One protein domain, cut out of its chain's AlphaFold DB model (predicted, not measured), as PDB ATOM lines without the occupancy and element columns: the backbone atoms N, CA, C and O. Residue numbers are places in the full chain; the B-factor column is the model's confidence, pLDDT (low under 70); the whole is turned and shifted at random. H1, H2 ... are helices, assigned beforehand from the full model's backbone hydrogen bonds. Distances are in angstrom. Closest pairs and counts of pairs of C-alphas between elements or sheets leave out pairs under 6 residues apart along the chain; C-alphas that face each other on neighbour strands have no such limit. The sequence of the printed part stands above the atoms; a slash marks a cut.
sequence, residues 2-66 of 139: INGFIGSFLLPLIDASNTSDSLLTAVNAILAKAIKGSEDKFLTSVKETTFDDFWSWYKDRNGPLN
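What this domain is: This is residues 2 to 66 of the 139 residues of an uncharacterized protein of Pseudogymnoascus destructans (UniProt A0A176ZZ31). This is a flat, loose shape with little regular structure: after an opening strip without named elements, one long helix, H1, is followed by a drawn-out link that folds back beside it to a short helix, H2. Residues 58 to 66, with the last part of H2, stick out at one end. The printed part has 65 residues, 24 of them in the two named helices, with no named strand; the class is all helix. The radius of gyration of the C-alphas is 14.7 A, and the spans are 40 by 36 by 13 A.

Where its parts are: Residues 2 to 19 hold no named element. H1, residues 20 to 35, begins at C-alpha 20 (1.326, 34.007, 26.609) and measures 22.4 A. H2, residues 54 to 61, ends at C-alpha 61 (15.421, 24.274, 33.817).

How they stand to each other: H1 and H2 are apart, with no C-alphas within 8 A. In H1 every O i to N i+4 pair is within hydrogen-bond range; in H2, 2 of 4 are.

The domain as a whole: The C-alphas of Gly 37 and Asn 66, the farthest apart, are 44.1 A apart. The link from H1 to H2, 18 residues, is long. The printed part has no cut. Residues 2 to 3 and 63 to 66 have pLDDT under 70.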
ATOM      1  N   ILE A   2       7.702  34.144  55.573       57.31
ATOM      2  CA  ILE A   2       7.781  33.969  54.112       57.31
ATOM      3  C   ILE A   2       8.079  35.350  53.533       57.31
ATOM      4  O   ILE A   2       7.256  36.250  53.672       57.31
ATOM      5  N   ASN A   3       9.258  35.522  52.938       68.31
ATOM      6  CA  ASN A   3       9.739  36.833  52.483       68.31
ATOM      7  C   ASN A   3       9.434  37.106  50.999       68.31
ATOM      8  O   ASN A   3       9.743  38.180  50.498       68.31
ATOM      9  N   GLY A   4       8.836  36.143  50.293       72.75
ATOM     10  CA  GLY A   4       8.482  36.252  48.882       72.75
ATOM     11  C   GLY A   4       7.932  34.939  48.327       72.75
ATOM     12  O   GLY A   4       7.950  33.911  49.005       72.75
ATOM     13  N   PHE A   5       7.442  34.986  47.092       77.31
ATOM     14  CA  PHE A   5       6.988  33.827  46.330       77.31
ATOM     15  C   PHE A   5       7.695  33.821  44.975       77.31
ATOM     16  O   PHE A   5       7.787  34.856  44.319       77.31
ATOM     17  N   ILE A   6       8.167  32.648  44.561       81.56
ATOM     18  CA  ILE A   6       8.647  32.384  43.207       81.56
ATOM     19  C   ILE A   6       7.901  31.164  42.681       81.56
ATOM     20  O   ILE A   6       7.662  30.211  43.421       81.56
ATOM     21  N   GLY A   7       7.511  31.199  41.412       81.31
ATOM     22  CA  GLY A   7       6.751  30.119  40.800       81.31
ATOM     23  C   GLY A   7       6.972  30.053  39.299       81.31
ATOM     24  O   GLY A   7       7.331  31.043  38.667       81.31
ATOM     25  N   SER A   8       6.747  28.865  38.747       83.94
ATOM     26  CA  SER A   8       6.643  28.633  37.308       83.94
ATOM     27  C   SER A   8       5.222  28.178  37.002       83.94
ATOM     28  O   SER A   8       4.705  27.287  37.672       83.94
ATOM     29  N   PHE A   9       4.599  28.790  35.999       86.12
ATOM     30  CA  PHE A   9       3.265  28.435  35.524       86.12
ATOM     31  C   PHE A   9       3.390  27.941  34.085       86.12
ATOM     32  O   PHE A   9       4.013  28.609  33.262       86.12
ATOM     33  N   LEU A  10       2.828  26.770  33.797       85.44
ATOM     34  CA  LEU A  10       2.838  26.173  32.465       85.44
ATOM     35  C   LEU A  10       1.428  26.216  31.889       85.44
ATOM     36  O   LEU A  10       0.484  25.755  32.528       85.44
ATOM     37  N   LEU A  11       1.308  26.749  30.675       88.12
ATOM     38  CA  LEU A  11       0.079  26.725  29.895       88.12
ATOM     39  C   LEU A  11       0.353  25.979  28.582       88.12
ATOM     40  O   LEU A  11       1.058  26.517  27.728       88.12
ATOM     41  N   PRO A  12      -0.155  24.746  28.412       85.44
ATOM     42  CA  PRO A  12      -0.012  24.022  27.156       85.44
ATOM     43  C   PRO A  12      -0.721  24.760  26.015       85.44
ATOM     44  O   PRO A  12      -1.896  25.106  26.141       85.44
ATOM     45  N   LEU A  13      -0.045  24.955  24.882       84.38
ATOM     46  CA  LEU A  13      -0.603  25.597  23.681       84.38
ATOM     47  C   LEU A  13      -1.478  24.627  22.863       84.38
ATOM     48  O   LEU A  13      -1.301  24.466  21.660       84.38
ATOM     49  N   ILE A  14      -2.388  23.926  23.542       84.50
ATOM     50  CA  ILE A  14      -3.301  22.938  22.942       84.50
ATOM     51  C   ILE A  14      -4.598  23.567  22.416       84.50
ATOM     52  O   ILE A  14      -5.293  22.950  21.616       84.50
ATOM     53  N   ASP A  15      -4.918  24.784  22.858       86.25
ATOM     54  CA  ASP A  15      -6.094  25.554  22.451       86.25
ATOM     55  C   ASP A  15      -5.647  26.925  21.923       86.25
ATOM     56  O   ASP A  15      -4.702  27.513  22.448       86.25
ATOM     57  N   ALA A  16      -6.322  27.456  20.900       87.25
ATOM     58  CA  ALA A  16      -5.983  28.753  20.305       87.25
ATOM     59  C   ALA A  16      -6.129  29.935  21.286       87.25
ATOM     60  O   ALA A  16      -5.503  30.978  21.100       87.25
ATOM     61  N   SER A  17      -6.948  29.782  22.328       89.19
ATOM     62  CA  SER A  17      -7.095  30.756  23.410       89.19
ATOM     63  C   SER A  17      -5.941  30.730  24.416       89.19
ATOM     64  O   SER A  17      -5.742  31.713  25.133       89.19
ATOM     65  N   ASN A  18      -5.147  29.655  24.444       90.00
ATOM     66  CA  ASN A  18      -3.983  29.549  25.309       90.00
ATOM     67  C   ASN A  18      -2.819  30.312  24.684       90.00
ATOM     68  O   ASN A  18      -2.077  29.790  23.859       90.00
ATOM     69  N   THR A  19      -2.651  31.562  25.094       91.56
ATOM     70  CA  THR A  19      -1.556  32.433  24.651       91.56
ATOM     71  C   THR A  19      -0.723  32.907  25.834       91.56
ATOM     72  O   THR A  19      -1.187  32.906  26.980       91.56
ATOM     73  N   SER A  20       0.498  33.378  25.574       91.81
ATOM     74  CA  SER A  20       1.326  34.007  26.609       91.81
ATOM     75  C   SER A  20       0.613  35.192  27.266       91.81
ATOM     76  O   SER A  20       0.666  35.324  28.486       91.81
ATOM     77  N   ASP A  21      -0.144  35.978  26.491       91.75
ATOM     78  CA  ASP A  21      -0.955  37.091  27.001       91.75
ATOM     79  C   ASP A  21      -2.052  36.614  27.958       91.75
ATOM     80  O   ASP A  21      -2.275  37.221  29.011       91.75
ATOM     81  N   SER A  22      -2.725  35.507  27.625       91.19
ATOM     82  CA  SER A  22      -3.757  34.919  28.485       91.19
ATOM     83  C   SER A  22      -3.170  34.446  29.821       91.19
ATOM     84  O   SER A  22      -3.735  34.726  30.884       91.19
ATOM     85  N   LEU A  23      -1.983  33.827  29.788       91.25
ATOM     86  CA  LEU A  23      -1.268  33.384  30.983       91.25
ATOM     87  C   LEU A  23      -0.795  34.575  31.820       91.25
ATOM     88  O   LEU A  23      -1.024  34.610  33.030       91.25
ATOM     89  N   LEU A  24      -0.171  35.567  31.182       93.25
ATOM     90  CA  LEU A  24       0.330  36.769  31.839       93.25
ATOM     91  C   LEU A  24      -0.813  37.534  32.516       93.25
ATOM     92  O   LEU A  24      -0.682  37.955  33.666       93.25
ATOM     93  N   THR A  25      -1.957  37.654  31.844       93.06
ATOM     94  CA  THR A  25      -3.169  38.267  32.401       93.06
ATOM     95  C   THR A  25      -3.646  37.517  33.646       93.06
ATOM     96  O   THR A  25      -3.880  38.133  34.688       93.06
ATOM     97  N   ALA A  26      -3.743  36.187  33.574       91.38
ATOM     98  CA  ALA A  26      -4.199  35.361  34.689       91.38
ATOM     99  C   ALA A  26      -3.252  35.433  35.903       91.38
ATOM    100  O   ALA A  26      -3.704  35.639  37.033       91.38
ATOM    101  N   VAL A  27      -1.937  35.322  35.683       91.25
ATOM    102  CA  VAL A  27      -0.928  35.375  36.755       91.25
ATOM    103  C   VAL A  27      -0.902  36.756  37.410       91.25
ATOM    104  O   VAL A  27      -0.938  36.847  38.639       91.25
ATOM    105  N   ASN A  28      -0.919  37.837  36.626       92.25
ATOM    106  CA  ASN A  28      -0.946  39.194  37.175       92.25
ATOM    107  C   ASN A  28      -2.215  39.464  37.993       92.25
ATOM    108  O   ASN A  28      -2.132  40.073  39.059       92.25
ATOM    109  N   ALA A  29      -3.378  38.969  37.557       92.31
ATOM    110  CA  ALA A  29      -4.619  39.105  38.318       92.31
ATOM    111  C   ALA A  29      -4.543  38.400  39.686       92.31
ATOM    112  O   ALA A  29      -5.016  38.934  40.695       92.31
ATOM    113  N   ILE A  30      -3.917  37.219  39.744       88.81
ATOM    114  CA  ILE A  30      -3.693  36.487  40.999       88.81
ATOM    115  C   ILE A  30      -2.731  37.257  41.908       88.81
ATOM    116  O   ILE A  30      -3.033  37.434  43.091       88.81
ATOM    117  N   LEU A  31      -1.610  37.747  41.371       89.25
ATOM    118  CA  LEU A  31      -0.624  38.508  42.140       89.25
ATOM    119  C   LEU A  31      -1.221  39.796  42.705       89.25
ATOM    120  O   LEU A  31      -1.121  40.024  43.908       89.25
ATOM    121  N   ALA A  32      -1.915  40.582  41.880       91.19
ATOM    122  CA  ALA A  32      -2.585  41.808  42.309       91.19
ATOM    123  C   ALA A  32      -3.578  41.542  43.450       91.19
ATOM    124  O   ALA A  32      -3.650  42.296  44.419       91.19
ATOM    125  N   LYS A  33      -4.316  40.429  43.380       90.56
ATOM    126  CA  LYS A  33      -5.222  40.011  44.453       90.56
ATOM    127  C   LYS A  33      -4.480  39.593  45.724       90.56
ATOM    128  O   LYS A  33      -4.983  39.851  46.813       90.56
ATOM    129  N   ALA A  34      -3.328  38.938  45.593       85.75
ATOM    130  CA  ALA A  34      -2.545  38.441  46.720       85.75
ATOM    131  C   ALA A  34      -1.874  39.565  47.523       85.75
ATOM    132  O   ALA A  34      -1.808  39.467  48.746       85.75
ATOM    133  N   ILE A  35      -1.412  40.627  46.855       89.06
ATOM    134  CA  ILE A  35      -0.688  41.737  47.501       89.06
ATOM    135  C   ILE A  35      -1.579  42.923  47.878       89.06
ATOM    136  O   ILE A  35      -1.073  43.898  48.435       89.06
ATOM    137  N   LYS A  36      -2.882  42.863  47.582       92.38
ATOM    138  CA  LYS A  36      -3.819  43.971  47.796       92.38
ATOM    139  C   LYS A  36      -3.743  44.522  49.229       92.38
ATOM    140  O   LYS A  36      -3.978  43.782  50.184       92.38
ATOM    141  N   GLY A  37      -3.487  45.823  49.375       91.75
ATOM    142  CA  GLY A  37      -3.302  46.507  50.665       91.75
ATOM    143  C   GLY A  37      -1.898  46.373  51.273       91.75
ATOM    144  O   GLY A  37      -1.695  46.709  52.440       91.75
ATOM    145  N   SER A  38      -0.943  45.845  50.513       90.31
ATOM    146  CA  SER A  38       0.471  45.702  50.874       90.31
ATOM    147  C   SER A  38       1.388  45.883  49.661       90.31
ATOM    148  O   SER A  38       2.491  45.344  49.622       90.31
ATOM    149  N   GLU A  39       0.918  46.606  48.647       91.75
ATOM    150  CA  GLU A  39       1.586  46.783  47.358       91.75
ATOM    151  C   GLU A  39       2.977  47.418  47.507       91.75
ATOM    152  O   GLU A  39       3.889  47.092  46.756       91.75
ATOM    153  N   ASP A  40       3.167  48.265  48.519       89.75
ATOM    154  CA  ASP A  40       4.434  48.913  48.870       89.75
ATOM    155  C   ASP A  40       5.467  47.958  49.494       89.75
ATOM    156  O   ASP A  40       6.648  48.291  49.591       89.75
ATOM    157  N   LYS A  41       5.040  46.760  49.910       87.38
ATOM    158  CA  LYS A  41       5.882  45.771  50.604       87.38
ATOM    159  C   LYS A  41       6.414  44.674  49.692       87.38
ATOM    160  O   LYS A  41       7.281  43.915  50.120       87.38
ATOM    161  N   PHE A  42       5.906  44.569  48.465       86.44
ATOM    162  CA  PHE A  42       6.248  43.487  47.548       86.44
ATOM    163  C   PHE A  42       6.692  44.021  46.189       86.44
ATOM    164  O   PHE A  42       5.949  44.704  45.492       86.44
ATOM    165  N   LEU A  43       7.891  43.620  45.768       88.12
ATOM    166  CA  LEU A  43       8.305  43.730  44.374       88.12
ATOM    167  C   LEU A  43       7.700  42.562  43.594       88.12
ATOM    168  O   LEU A  43       7.870  41.404  43.974       88.12
ATOM    169  N   THR A  44       7.009  42.863  42.496       88.62
ATOM    170  CA  THR A  44       6.449  41.849  41.597       88.62
ATOM    171  C   THR A  44       7.128  41.918  40.237       88.62
ATOM    172  O   THR A  44       7.409  42.991  39.709       88.62
ATOM    173  N   SER A  45       7.432  40.751  39.673       89.75
ATOM    174  CA  SER A  45       7.926  40.613  38.308       89.75
ATOM    175  C   SER A  45       7.390  39.309  37.741       89.75
ATOM    176  O   SER A  45       7.530  38.256  38.362       89.75
ATOM    177  N   VAL A  46       6.765  39.393  36.573       90.00
ATOM    178  CA  VAL A  46       6.305  38.241  35.803       90.00
ATOM    179  C   VAL A  46       6.969  38.325  34.440       90.00
ATOM    180  O   VAL A  46       7.041  39.406  33.857       90.00
ATOM    181  N   LYS A  47       7.505  37.199  33.973       89.62
ATOM    182  CA  LYS A  47       8.095  37.057  32.643       89.62
ATOM    183  C   LYS A  47       7.551  35.796  32.001       89.62
ATOM    184  O   LYS A  47       7.532  34.741  32.635       89.62
ATOM    185  N   GLU A  48       7.161  35.909  30.749       90.12
ATOM    186  CA  GLU A  48       6.725  34.809  29.910       90.12
ATOM    187  C   GLU A  48       7.848  34.329  28.987       90.12
ATOM    188  O   GLU A  48       8.753  35.069  28.595       90.12
ATOM    189  N   THR A  49       7.816  33.047  28.644       91.12
ATOM    190  CA  THR A  49       8.645  32.477  27.580       91.12
ATOM    191  C   THR A  49       7.902  31.294  26.987       91.12
ATOM    192  O   THR A  49       7.446  30.421  27.725       91.12
ATOM    193  N   THR A  50       7.793  31.271  25.664       91.56
ATOM    194  CA  THR A  50       7.188  30.165  24.920       91.56
ATOM    195  C   THR A  50       8.274  29.203  24.455       91.56
ATOM    196  O   THR A  50       9.359  29.636  24.070       91.56
ATOM    197  N   PHE A  51       7.978  27.907  24.498       89.88
ATOM    198  CA  PHE A  51       8.857  26.836  24.033       89.88
ATOM    199  C   PHE A  51       8.135  26.019  22.970       89.88
ATOM    200  O   PHE A  51       6.924  25.827  23.076       89.88
ATOM    201  N   ASP A  52       8.887  25.525  21.986       90.56
ATOM    202  CA  ASP A  52       8.349  24.694  20.902       90.56
ATOM    203  C   ASP A  52       7.780  23.371  21.429       90.56
ATOM    204  O   ASP A  52       6.766  22.875  20.941       90.56
ATOM    205  N   ASP A  53       8.416  22.814  22.462       85.94
ATOM    206  CA  ASP A  53       7.980  21.598  23.129       85.94
ATOM    207  C   ASP A  53       8.360  21.584  24.621       85.94
ATOM    208  O   ASP A  53       9.127  22.412  25.131       85.94
ATOM    209  N   PHE A  54       7.799  20.609  25.339       84.50
ATOM    210  CA  PHE A  54       8.074  20.403  26.757       84.50
ATOM    211  C   PHE A  54       9.558  20.127  27.033       84.50
ATOM    212  O   PHE A  54      10.092  20.584  28.043       84.50
ATOM    213  N   TRP A  55      10.241  19.397  26.147       85.56
ATOM    214  CA  TRP A  55      11.632  19.003  26.360       85.56
ATOM    215  C   TRP A  55      12.584  20.202  26.310       85.56
ATOM    216  O   TRP A  55      13.497  20.316  27.130       85.56
ATOM    217  N   SER A  56      12.325  21.135  25.400       87.69
ATOM    218  CA  SER A  56      13.046  22.393  25.237       87.69
ATOM    219  C   SER A  56      12.909  23.281  26.468       87.69
ATOM    220  O   SER A  56      13.875  23.928  26.864       87.69
ATOM    221  N   TRP A  57      11.750  23.260  27.129       86.81
ATOM    222  CA  TRP A  57      11.586  23.879  28.443       86.81
ATOM    223  C   TRP A  57      12.333  23.113  29.548       86.81
ATOM    224  O   TRP A  57      13.029  23.737  30.356       86.81
ATOM    225  N   TYR A  58      12.183  21.783  29.596       84.25
ATOM    226  CA  TYR A  58      12.629  20.929  30.701       84.25
ATOM    227  C   TYR A  58      14.150  20.896  30.847       84.25
ATOM    228  O   TYR A  58      14.657  21.095  31.954       84.25
ATOM    229  N   LYS A  59      14.868  20.678  29.738       83.06
ATOM    230  CA  LYS A  59      16.319  20.437  29.723       83.06
ATOM    231  C   LYS A  59      17.136  21.604  30.293       83.06
ATOM    232  O   LYS A  59      18.134  21.378  30.963       83.06
ATOM    233  N   ASP A  60      16.689  22.842  30.069       81.88
ATOM    234  CA  ASP A  60      17.410  24.046  30.500       81.88
ATOM    235  C   ASP A  60      17.052  24.452  31.942       81.88
ATOM    236  O   ASP A  60      17.707  25.309  32.532       81.88
ATOM    237  N   ARG A  61      15.990  23.865  32.518       79.06
ATOM    238  CA  ARG A  61      15.421  24.274  33.817       79.06
ATOM    239  C   ARG A  61      15.519  23.234  34.920       79.06
ATOM    240  O   ARG A  61      15.443  23.617  36.083       79.06
ATOM    241  N   ASN A  62      15.691  21.955  34.597       77.56
ATOM    242  CA  ASN A  62      15.657  20.869  35.584       77.56
ATOM    243  C   ASN A  62      17.032  20.251  35.870       77.56
ATOM    244  O   ASN A  62      17.147  19.056  36.118       77.56
ATOM    245  N   GLY A  63      18.055  21.109  35.921       69.06
ATOM    246  CA  GLY A  63      19.411  20.750  36.328       69.06
ATOM    247  C   GLY A  63      20.177  19.926  35.285       69.06
ATOM    248  O   GLY A  63      19.600  19.395  34.337       69.06
ATOM    249  N   PRO A  64      21.508  19.832  35.423       69.06
ATOM    250  CA  PRO A  64      22.292  18.916  34.610       69.06
ATOM    251  C   PRO A  64      21.926  17.462  34.950       69.06
ATOM    252  O   PRO A  64      21.471  17.165  36.053       69.06
ATOM    253  N   LEU A  65      22.176  16.531  34.026       62.91
ATOM    254  CA  LEU A  65      21.854  15.100  34.190       62.91
ATOM    255  C   LEU A  65      22.532  14.424  35.403       62.91
ATOM    256  O   LEU A  65      22.215  13.284  35.723       62.91
ATOM    257  N   ASN A  66      23.468  15.106  36.067       67.88
ATOM    258  CA  ASN A  66      24.147  14.670  37.285       67.88
ATOM    259  C   ASN A  66      23.652  15.396  38.554       67.88
ATOM    260  O   ASN A  66      24.391  15.485  39.533       67.88
TER     261      ASN A  66